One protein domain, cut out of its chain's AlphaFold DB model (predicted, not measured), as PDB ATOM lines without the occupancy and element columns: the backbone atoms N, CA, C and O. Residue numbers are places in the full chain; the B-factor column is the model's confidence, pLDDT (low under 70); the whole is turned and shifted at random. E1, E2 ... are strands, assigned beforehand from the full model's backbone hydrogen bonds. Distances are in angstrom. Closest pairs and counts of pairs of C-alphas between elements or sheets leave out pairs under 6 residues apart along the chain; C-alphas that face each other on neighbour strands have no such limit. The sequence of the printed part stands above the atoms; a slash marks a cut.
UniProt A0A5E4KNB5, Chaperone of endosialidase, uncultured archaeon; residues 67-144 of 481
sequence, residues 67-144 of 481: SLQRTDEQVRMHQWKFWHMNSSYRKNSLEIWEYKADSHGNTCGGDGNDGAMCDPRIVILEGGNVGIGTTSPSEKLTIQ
ATOM      1  N   SER A  67      -8.888  20.018 -73.240       85.00
ATOM      2  CA  SER A  67      -8.388  19.759 -74.582       85.00
ATOM      3  C   SER A  67      -7.236  18.764 -74.533       85.00
ATOM      4  O   SER A  67      -6.208  19.042 -73.920       85.00
ATOM      5  N   LEU A  68      -7.376  17.656 -75.253       85.12
ATOM      6  CA  LEU A  68      -6.317  16.688 -75.500       85.12
ATOM      7  C   LEU A  68      -5.896  16.806 -76.964       85.12
ATOM      8  O   LEU A  68      -6.660  16.448 -77.855       85.12
ATOM      9  N   GLN A  69      -4.702  17.336 -77.217       80.88
ATOM     10  CA  GLN A  69      -4.183  17.554 -78.569       80.88
ATOM     11  C   GLN A  69      -3.005  16.633 -78.862       80.88
ATOM     12  O   GLN A  69      -2.139  16.419 -78.014       80.88
ATOM     13  N   ARG A  70      -2.951  16.136 -80.097       77.94
ATOM     14  CA  ARG A  70      -1.781  15.471 -80.665       77.94
ATOM     15  C   ARG A  70      -1.610  15.911 -82.115       77.94
ATOM     16  O   ARG A  70      -2.561  15.859 -82.890       77.94
ATOM     17  N   THR A  71      -0.394  16.292 -82.483       71.00
ATOM     18  CA  THR A  71      -0.013  16.524 -83.882       71.00
ATOM     19  C   THR A  71       0.530  15.213 -84.448       71.00
ATOM     20  O   THR A  71       1.420  14.618 -83.838       71.00
ATOM     21  N   ASP A  72      -0.035  14.714 -85.551       66.75
ATOM     22  CA  ASP A  72       0.539  13.573 -86.277       66.75
ATOM     23  C   ASP A  72       1.667  14.020 -87.238       66.75
ATOM     24  O   ASP A  72       1.892  15.215 -87.437       66.75
ATOM     25  N   GLU A  73       2.416  13.066 -87.811       57.16
ATOM     26  CA  GLU A  73       3.604  13.303 -88.662       57.16
ATOM     27  C   GLU A  73       3.340  14.130 -89.941       57.16
ATOM     28  O   GLU A  73       4.283  14.474 -90.647       57.16
ATOM     29  N   GLN A  74       2.085  14.478 -90.251       55.91
ATOM     30  CA  GLN A  74       1.677  15.171 -91.480       55.91
ATOM     31  C   GLN A  74       0.959  16.511 -91.195       55.91
ATOM     32  O   GLN A  74       0.172  16.977 -92.011       55.91
ATOM     33  N   VAL A  75       1.239  17.158 -90.051       58.12
ATOM     34  CA  VAL A  75       0.694  18.482 -89.649       58.12
ATOM     35  C   VAL A  75      -0.809  18.465 -89.305       58.12
ATOM     36  O   VAL A  75      -1.384  19.504 -88.981       58.12
ATOM     37  N   ARG A  76      -1.472  17.300 -89.264       60.59
ATOM     38  CA  ARG A  76      -2.888  17.241 -88.878       60.59
ATOM     39  C   ARG A  76      -3.004  17.242 -87.361       60.59
ATOM     40  O   ARG A  76      -2.514  16.350 -86.662       60.59
ATOM     41  N   MET A  77      -3.671  18.265 -86.837       64.56
ATOM     42  CA  MET A  77      -4.037  18.317 -85.427       64.56
ATOM     43  C   MET A  77      -5.243  17.406 -85.186       64.56
ATOM     44  O   MET A  77      -6.329  17.642 -85.718       64.56
ATOM     45  N   HIS A  78      -5.041  16.378 -84.362       71.50
ATOM     46  CA  HIS A  78      -6.115  15.584 -83.778       71.50
ATOM     47  C   HIS A  78      -6.367  16.084 -82.364       71.50
ATOM     48  O   HIS A  78      -5.468  16.067 -81.518       71.50
ATOM     49  N   GLN A  79      -7.590  16.532 -82.103       78.25
ATOM     50  CA  GLN A  79      -7.949  17.087 -80.811       78.25
ATOM     51  C   GLN A  79      -9.233  16.466 -80.286       78.25
ATOM     52  O   GLN A  79     -10.277  16.553 -80.922       78.25
ATOM     53  N   TRP A  80      -9.172  15.923 -79.077       83.75
ATOM     54  CA  TRP A  80     -10.361  15.573 -78.313       83.75
ATOM     55  C   TRP A  80     -10.671  16.692 -77.332       83.75
ATOM     56  O   TRP A  80      -9.772  17.178 -76.640       83.75
ATOM     57  N   LYS A  81     -11.934  17.111 -77.266       85.75
ATOM     58  CA  LYS A  81     -12.389  18.053 -76.242       85.75
ATOM     59  C   LYS A  81     -13.526  17.472 -75.427       85.75
ATOM     60  O   LYS A  81     -14.474  16.919 -75.978       85.75
ATOM     61  N   PHE A  82     -13.427  17.665 -74.120       89.56
ATOM     62  CA  PHE A  82     -14.508  17.430 -73.174       89.56
ATOM     63  C   PHE A  82     -15.094  18.783 -72.819       89.56
ATOM     64  O   PHE A  82     -14.434  19.575 -72.146       89.56
ATOM     65  N   TRP A  83     -16.292  19.063 -73.309       86.38
ATOM     66  CA  TRP A  83     -16.967  20.331 -73.093       86.38
ATOM     67  C   TRP A  83     -18.049  20.188 -72.036       86.38
ATOM     68  O   TRP A  83     -18.836  19.245 -72.078       86.38
ATOM     69  N   HIS A  84     -18.116  21.168 -71.141       87.69
ATOM     70  CA  HIS A  84     -19.337  21.466 -70.412       87.69
ATOM     71  C   HIS A  84     -19.976  22.670 -71.096       87.69
ATOM     72  O   HIS A  84     -19.416  23.772 -71.083       87.69
ATOM     73  N   MET A  85     -21.086  22.432 -71.788       85.56
ATOM     74  CA  MET A  85     -21.746  23.487 -72.540       85.56
ATOM     75  C   MET A  85     -22.543  24.402 -71.615       85.56
ATOM     76  O   MET A  85     -22.895  24.022 -70.506       85.56
ATOM     77  N   ASN A  86     -22.823  25.628 -72.048       82.38
ATOM     78  CA  ASN A  86     -23.603  26.572 -71.246       82.38
ATOM     79  C   ASN A  86     -25.110  26.474 -71.557       82.38
ATOM     80  O   ASN A  86     -25.563  25.674 -72.376       82.38
ATOM     81  N   SER A  87     -25.915  27.326 -70.928       77.69
ATOM     82  CA  SER A  87     -27.366  27.371 -71.155       77.69
ATOM     83  C   SER A  87     -27.763  27.729 -72.598       77.69
ATOM     84  O   SER A  87     -28.829  27.323 -73.061       77.69
ATOM     85  N   SER A  88     -26.904  28.458 -73.315       77.69
ATOM     86  CA  SER A  88     -27.127  28.891 -74.702       77.69
ATOM     87  C   SER A  88     -26.756  27.813 -75.725       77.69
ATOM     88  O   SER A  88     -27.337  27.768 -76.807       77.69
ATOM     89  N   TYR A  89     -25.836  26.912 -75.378       74.69
ATOM     90  CA  TYR A  89     -25.385  25.811 -76.225       74.69
ATOM     91  C   TYR A  89     -25.807  24.485 -75.594       74.69
ATOM     92  O   TYR A  89     -25.180  24.005 -74.669       74.69
ATOM     93  N   ARG A  90     -26.905  23.886 -76.063       76.75
ATOM     94  CA  ARG A  90     -27.353  22.538 -75.637       76.75
ATOM     95  C   ARG A  90     -27.469  22.310 -74.111       76.75
ATOM     96  O   ARG A  90     -27.441  21.171 -73.664       76.75
ATOM     97  N   LYS A  91     -27.745  23.380 -73.350       83.44
ATOM     98  CA  LYS A  91     -28.246  23.382 -71.960       83.44
ATOM     99  C   LYS A  91     -27.444  22.491 -71.005       83.44
ATOM    100  O   LYS A  91     -27.916  21.426 -70.620       83.44
ATOM    101  N   ASN A  92     -26.256  22.945 -70.605       83.69
ATOM    102  CA  ASN A  92     -25.438  22.273 -69.581       83.69
ATOM    103  C   ASN A  92     -25.034  20.833 -69.955       83.69
ATOM    104  O   ASN A  92     -24.757  20.009 -69.083       83.69
ATOM    105  N   SER A  93     -25.026  20.497 -71.250       89.69
ATOM    106  CA  SER A  93     -24.637  19.168 -71.714       89.69
ATOM    107  C   SER A  93     -23.155  18.906 -71.453       89.69
ATOM    108  O   SER A  93     -22.298  19.782 -71.617       89.69
ATOM    109  N   LEU A  94     -22.844  17.663 -71.087       91.31
ATOM    110  CA  LEU A  94     -21.485  17.142 -71.160       91.31
ATOM    111  C   LEU A  94     -21.283  16.539 -72.546       91.31
ATOM    112  O   LEU A  94     -22.025  15.644 -72.955       91.31
ATOM    113  N   GLU A  95     -20.269  17.010 -73.263       91.19
ATOM    114  CA  GLU A  95     -20.032  16.598 -74.640       91.19
ATOM    115  C   GLU A  95     -18.592  16.159 -74.872       91.19
ATOM    116  O   GLU A  95     -17.640  16.792 -74.411       91.19
ATOM    117  N   ILE A  96     -18.437  15.087 -75.645       91.75
ATOM    118  CA  ILE A  96     -17.145  14.566 -76.082       91.75
ATOM    119  C   ILE A  96     -17.033  14.802 -77.580       91.75
ATOM    120  O   ILE A  96     -17.796  14.241 -78.367       91.75
ATOM    121  N   TRP A  97     -16.077  15.639 -77.964       85.75
ATOM    122  CA  TRP A  97     -15.848  16.056 -79.340       85.75
ATOM    123  C   TRP A  97     -14.524  15.527 -79.850       85.75
ATOM    124  O   TRP A  97     -13.533  15.500 -79.120       85.75
ATOM    125  N   GLU A  98     -14.510  15.203 -81.133       80.62
ATOM    126  CA  GLU A  98     -13.299  14.936 -81.887       80.62
ATOM    127  C   GLU A  98     -13.201  15.972 -83.006       80.62
ATOM    128  O   GLU A  98     -14.046  16.014 -83.895       80.62
ATOM    129  N   TYR A  99     -12.160  16.797 -82.959       75.38
ATOM    130  CA  TYR A  99     -11.793  17.689 -84.045       75.38
ATOM    131  C   TYR A  99     -10.668  17.049 -84.841       75.38
ATOM    132  O   TYR A  99      -9.613  16.691 -84.300       75.38
ATOM    133  N   LYS A 100     -10.892  16.955 -86.146       68.75
ATOM    134  CA  LYS A 100      -9.884  16.574 -87.122       68.75
ATOM    135  C   LYS A 100      -9.664  17.774 -88.031       68.75
ATOM    136  O   LYS A 100     -10.602  18.198 -88.701       68.75
ATOM    137  N   ALA A 101      -8.457  18.336 -88.005       67.94
ATOM    138  CA  ALA A 101      -8.090  19.370 -88.960       67.94
ATOM    139  C   ALA A 101      -8.107  18.793 -90.386       67.94
ATOM    140  O   ALA A 101      -7.606  17.684 -90.606       67.94
ATOM    141  N   ASP A 102      -8.692  19.527 -91.333       63.47
ATOM    142  CA  ASP A 102      -8.587  19.211 -92.759       63.47
ATOM    143  C   ASP A 102      -7.143  19.394 -93.267       63.47
ATOM    144  O   ASP A 102      -6.235  19.798 -92.530       63.47
ATOM    145  N   SER A 103      -6.922  19.105 -94.551       62.09
ATOM    146  CA  SER A 103      -5.632  19.316 -95.222       62.09
ATOM    147  C   SER A 103      -5.140  20.779 -95.212       62.09
ATOM    148  O   SER A 103      -3.979  21.034 -95.534       62.09
ATOM    149  N   HIS A 104      -5.979  21.729 -94.782       62.44
ATOM    150  CA  HIS A 104      -5.715  23.165 -94.709       62.44
ATOM    151  C   HIS A 104      -5.604  23.691 -93.263       62.44
ATOM    152  O   HIS A 104      -5.413  24.890 -93.060       62.44
ATOM    153  N   GLY A 105      -5.685  22.819 -92.251       62.91
ATOM    154  CA  GLY A 105      -5.580  23.190 -90.837       62.91
ATOM    155  C   GLY A 105      -6.882  23.695 -90.202       62.91
ATOM    156  O   GLY A 105      -6.864  24.103 -89.038       62.91
ATOM    157  N   ASN A 106      -8.012  23.649 -90.913       62.22
ATOM    158  CA  ASN A 106      -9.312  24.059 -90.387       62.22
ATOM    159  C   ASN A 106      -9.936  22.925 -89.572       62.22
ATOM    160  O   ASN A 106     -10.079  21.801 -90.046       62.22
ATOM    161  N   THR A 107     -10.352  23.218 -88.340       61.81
ATOM    162  CA  THR A 107     -10.909  22.214 -87.415       61.81
ATOM    163  C   THR A 107     -12.424  22.045 -87.522       61.81
ATOM    164  O   THR A 107     -12.954  21.081 -86.981       61.81
ATOM    165  N   CYS A 108     -13.112  22.970 -88.205       63.72
ATOM    166  CA  CYS A 108     -14.552  22.936 -88.461       63.72
ATOM    167  C   CYS A 108     -14.839  23.495 -89.868       63.72
ATOM    168  O   CYS A 108     -14.367  24.586 -90.180       63.72
ATOM    169  N   GLY A 109     -15.624  22.795 -90.695       55.12
ATOM    170  CA  GLY A 109     -16.058  23.290 -92.015       55.12
ATOM    171  C   GLY A 109     -15.033  23.171 -93.149       55.12
ATOM    172  O   GLY A 109     -15.199  23.825 -94.175       55.12
ATOM    173  N   GLY A 110     -13.991  22.355 -92.965       54.72
ATOM    174  CA  GLY A 110     -13.084  21.950 -94.041       54.72
ATOM    175  C   GLY A 110     -13.780  21.102 -95.104       54.72
ATOM    176  O   GLY A 110     -14.823  20.511 -94.821       54.72
ATOM    177  N   ASP A 111     -13.212  21.069 -96.311       52.72
ATOM    178  CA  ASP A 111     -13.793  20.450 -97.511       52.72
ATOM    179  C   ASP A 111     -14.439  19.087 -97.184       52.72
ATOM    180  O   ASP A 111     -13.824  18.237 -96.536       52.72
ATOM    181  N   GLY A 112     -15.703  18.879 -97.578       54.09
ATOM    182  CA  GLY A 112     -16.561  17.786 -97.076       54.09
ATOM    183  C   GLY A 112     -16.043  16.363 -97.340       54.09
ATOM    184  O   GLY A 112     -16.593  15.394 -96.819       54.09
ATOM    185  N   ASN A 113     -14.965  16.242 -98.113       54.94
ATOM    186  CA  ASN A 113     -14.268  15.002 -98.436       54.94
ATOM    187  C   ASN A 113     -13.123  14.659 -97.453       54.94
ATOM    188  O   ASN A 113     -12.682  13.511 -97.421       54.94
ATOM    189  N   ASP A 114     -12.669  15.604 -96.618       54.66
ATOM    190  CA  ASP A 114     -11.493  15.441 -95.739       54.66
ATOM    191  C   ASP A 114     -11.842  14.907 -94.327       54.66
ATOM    192  O   ASP A 114     -10.966  14.528 -93.530       54.66
ATOM    193  N   GLY A 115     -13.140  14.805 -94.020       54.12
ATOM    194  CA  GLY A 115     -13.654  14.242 -92.768       54.12
ATOM    195  C   GLY A 115     -13.448  15.139 -91.541       54.12
ATOM    196  O   GLY A 115     -13.291  14.617 -90.438       54.12
ATOM    197  N   ALA A 116     -13.412  16.464 -91.718       57.78
ATOM    198  CA  ALA A 116     -13.461  17.419 -90.610       57.78
ATOM    199  C   ALA A 116     -14.854  17.382 -89.954       57.78
ATOM    200  O   ALA A 116     -15.866  17.593 -90.621       57.78
ATOM    201  N   MET A 117     -14.921  17.091 -88.651       60.16
ATOM    202  CA  MET A 117     -16.184  16.875 -87.932       60.16
ATOM    203  C   MET A 117     -16.485  18.025 -86.977       60.16
ATOM    204  O   MET A 117     -15.631  18.433 -86.194       60.16
ATOM    205  N   CYS A 118     -17.709  18.553 -87.060       67.19
ATOM    206  CA  CYS A 118     -18.151  19.733 -86.309       67.19
ATOM    207  C   CYS A 118     -19.157  19.403 -85.199       67.19
ATOM    208  O   CYS A 118     -19.772  20.319 -84.660       67.19
ATOM    209  N   ASP A 119     -19.318  18.122 -84.861       75.00
ATOM    210  CA  ASP A 119     -20.337  17.651 -83.925       75.00
ATOM    211  C   ASP A 119     -19.765  16.699 -82.863       75.00
ATOM    212  O   ASP A 119     -18.779  15.992 -83.109       75.00
ATOM    213  N   PRO A 120     -20.372  16.661 -81.660       84.38
ATOM    214  CA  PRO A 120     -19.977  15.738 -80.607       84.38
ATOM    215  C   PRO A 120     -20.209  14.282 -81.005       84.38
ATOM    216  O   PRO A 120     -21.227  13.913 -81.587       84.38
ATOM    217  N   ARG A 121     -19.284  13.422 -80.581       85.69
ATOM    218  CA  ARG A 121     -19.406  11.965 -80.684       85.69
ATOM    219  C   ARG A 121     -20.367  11.408 -79.649       85.69
ATOM    220  O   ARG A 121     -21.126  10.489 -79.946       85.69
ATOM    221  N   ILE A 122     -20.297  11.951 -78.436       91.75
ATOM    222  CA  ILE A 122     -21.143  11.566 -77.311       91.75
ATOM    223  C   ILE A 122     -21.675  12.833 -76.656       91.75
ATOM    224  O   ILE A 122     -20.906  13.748 -76.355       91.75
ATOM    225  N   VAL A 123     -22.980  12.860 -76.414       91.81
ATOM    226  CA  VAL A 123     -23.676  13.926 -75.694       91.81
ATOM    227  C   VAL A 123     -24.405  13.325 -74.511       91.81
ATOM    228  O   VAL A 123     -25.125  12.342 -74.659       91.81
ATOM    229  N   ILE A 124     -24.257  13.940 -73.346       94.44
ATOM    230  CA  ILE A 124     -25.098  13.689 -72.181       94.44
ATOM    231  C   ILE A 124     -25.839  14.989 -71.896       94.44
ATOM    232  O   ILE A 124     -25.235  15.978 -71.482       94.44
ATOM    233  N   LEU A 125     -27.144  15.000 -72.166       90.62
ATOM    234  CA  LEU A 125     -27.994  16.153 -71.873       90.62
ATOM    235  C   LEU A 125     -28.210  16.288 -70.360       90.62
ATOM    236  O   LEU A 125     -28.158  15.296 -69.637       90.62
ATOM    237  N   GLU A 126     -28.565  17.486 -69.892       87.81
ATOM    238  CA  GLU A 126     -28.929  17.756 -68.487       87.81
ATOM    239  C   GLU A 126     -30.017  16.795 -67.949       87.81
ATOM    240  O   GLU A 126     -29.991  16.399 -66.788       87.81
ATOM    241  N   GLY A 127     -30.927  16.320 -68.813       84.88
ATOM    242  CA  GLY A 127     -31.944  15.305 -68.484       84.88
ATOM    243  C   GLY A 127     -31.435  13.850 -68.399       84.88
ATOM    244  O   GLY A 127     -32.234  12.920 -68.231       84.88
ATOM    245  N   GLY A 128     -30.128  13.631 -68.558       86.56
ATOM    246  CA  GLY A 128     -29.461  12.329 -68.498       86.56
ATOM    247  C   GLY A 128     -29.642  11.448 -69.737       86.56
ATOM    248  O   GLY A 128     -29.329  10.261 -69.683       86.56
ATOM    249  N   ASN A 129     -30.175  11.988 -70.835       88.69
ATOM    250  CA  ASN A 129     -30.264  11.263 -72.102       88.69
ATOM    251  C   ASN A 129     -28.891  11.252 -72.781       88.69
ATOM    252  O   ASN A 129     -28.263  12.305 -72.923       88.69
ATOM    253  N   VAL A 130     -28.450  10.067 -73.202       93.69
ATOM    254  CA  VAL A 130     -27.148   9.848 -73.833       93.69
ATOM    255  C   VAL A 130     -27.329   9.673 -75.338       93.69
ATOM    256  O   VAL A 130     -28.001   8.748 -75.785       93.69
ATOM    257  N   GLY A 131     -26.721  10.556 -76.121       88.31
ATOM    258  CA  GLY A 131     -26.617  10.447 -77.571       88.31
ATOM    259  C   GLY A 131     -25.229   9.957 -77.964       88.31
ATOM    260  O   GLY A 131     -24.240  10.528 -77.516       88.31
ATOM    261  N   ILE A 132     -25.137   8.922 -78.798       87.44
ATOM    262  CA  ILE A 132     -23.902   8.518 -79.484       87.44
ATOM    263  C   ILE A 132     -24.132   8.759 -80.974       87.44
ATOM    264  O   ILE A 132     -25.067   8.197 -81.537       87.44
ATOM    265  N   GLY A 133     -23.335   9.633 -81.588       79.00
ATOM    266  CA  GLY A 133     -23.535  10.077 -82.974       79.00
ATOM    267  C   GLY A 133     -24.762  10.976 -83.185       79.00
ATOM    268  O   GLY A 133     -25.149  11.231 -84.319       79.00
ATOM    269  N   THR A 134     -25.388  11.462 -82.106       79.50
ATOM    270  CA  THR A 134     -26.500  12.422 -82.160       79.50
ATOM    271  C   THR A 134     -26.412  13.439 -81.030       79.50
ATOM    272  O   THR A 134     -26.058  13.103 -79.898       79.50
ATOM    273  N   THR A 135     -26.785  14.684 -81.317       85.25
ATOM    274  CA  THR A 135     -26.872  15.772 -80.331       85.25
ATOM    275  C   THR A 135     -28.240  15.893 -79.670       85.25
ATOM    276  O   THR A 135     -28.422  16.723 -78.781       85.25
ATOM    277  N   SER A 136     -29.231  15.125 -80.126       85.38
ATOM    278  CA  SER A 136     -30.626  15.280 -79.702       85.38
ATOM    279  C   SER A 136     -31.277  13.929 -79.382       85.38
ATOM    280  O   SER A 136     -32.256  13.557 -80.027       85.38
ATOM    281  N   PRO A 137     -30.749  13.177 -78.395       84.38
ATOM    282  CA  PRO A 137     -31.335  11.906 -77.980       84.38
ATOM    283  C   PRO A 137     -32.748  12.104 -77.407       84.38
ATOM    284  O   PRO A 137     -32.930  12.733 -76.358       84.38
ATOM    285  N   SER A 138     -33.754  11.546 -78.085       77.75
ATOM    286  CA  SER A 138     -35.151  11.545 -77.620       77.75
ATOM    287  C   SER A 138     -35.407  10.510 -76.523       77.75
ATOM    288  O   SER A 138     -36.373  10.634 -75.778       77.75
ATOM    289  N   GLU A 139     -34.515   9.526 -76.392       77.00
ATOM    290  CA  GLU A 139     -34.589   8.433 -75.424       77.00
ATOM    291  C   GLU A 139     -33.389   8.446 -74.475       77.00
ATOM    292  O   GLU A 139     -32.418   9.181 -74.666       77.00
ATOM    293  N   LYS A 140     -33.423   7.596 -73.440       83.50
ATOM    294  CA  LYS A 140     -32.326   7.513 -72.459       83.50
ATOM    295  C   LYS A 140     -30.977   7.160 -73.084       83.50
ATOM    296  O   LYS A 140     -29.953   7.649 -72.614       83.50
ATOM    297  N   LEU A 141     -30.986   6.352 -74.141       85.44
ATOM    298  CA  LEU A 141     -29.825   6.083 -74.979       85.44
ATOM    299  C   LEU A 141     -30.269   6.082 -76.441       85.44
ATOM    300  O   LEU A 141     -31.046   5.222 -76.852       85.44
ATOM    301  N   THR A 142     -29.755   7.021 -77.226       77.00
ATOM    302  CA  THR A 142     -29.941   7.070 -78.677       77.00
ATOM    303  C   THR A 142     -28.584   6.890 -79.341       77.00
ATOM    304  O   THR A 142     -27.651   7.638 -79.061       77.00
ATOM    305  N   ILE A 143     -28.465   5.895 -80.218       82.69
ATOM    306  CA  ILE A 143     -27.269   5.677 -81.036       82.69
ATOM    307  C   ILE A 143     -27.672   5.940 -82.483       82.69
ATOM    308  O   ILE A 143     -28.544   5.255 -83.014       82.69
ATOM    309  N   GLN A 144     -27.069   6.955 -83.090       71.69
ATOM    310  CA  GLN A 144     -27.270   7.346 -84.479       71.69
ATOM    311  C   GLN A 144     -25.956   7.150 -85.240       71.69
ATOM    312  O   GLN A 144     -24.870   7.292 -84.684       71.69
TER     313      GLN A 144
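Overview. This is residues 67 to 144 of the 481 residues of the protein "Chaperone of endosialidase" of uncultured archaeon (UniProt A0A5E4KNB5). With little regular structure, this is one six-stranded sheet, E1 to E6 side by side in chain order, with no named helix and a long loop, residues 101 to 119, between E3 and E4. E1 to E5 form a meander, each strand the antiparallel neighbour of the one before; E6 is parallel to E5, making the sheet mixed. The printed part has 78 residues, 31 in named strands; it is all strand, elongated, 40 by 23 by 20 A, and only just compact, close to loose, with a radius of gyration of the C-alphas of 13.8 A.

Arrangement. Within hydrogen-bond range are N 81 of E2, residues 77 to 84, and O 97 of E3, residues 94 to 100, 2.9 A; N 70 of edge strand E1, residues 67 to 71, and O 78, 2.9 A; N 96 and O 122 of E4, residues 120 to 124, 2.9 A; N 123 and O 131 of E5, residues 130 to 132, 2.9 A; N 132 and O 142 of edge strand E6, residues 141 to 143, 2.8 A.

Along the chain. E2 is 21.7 A long, E3 19.7 A. E1 begins at C-alpha 67 (-8.388, 19.759, -74.582); E6 ends at C-alpha 143 (-27.269, 5.677, -81.036).

Size, cuts and confidence. The farthest C-alphas, Glu 73 and Gly 127, are 40.9 A apart. The printed part has no cut; pLDDT is under 70 at residues 72 to 77 and 100 to 118.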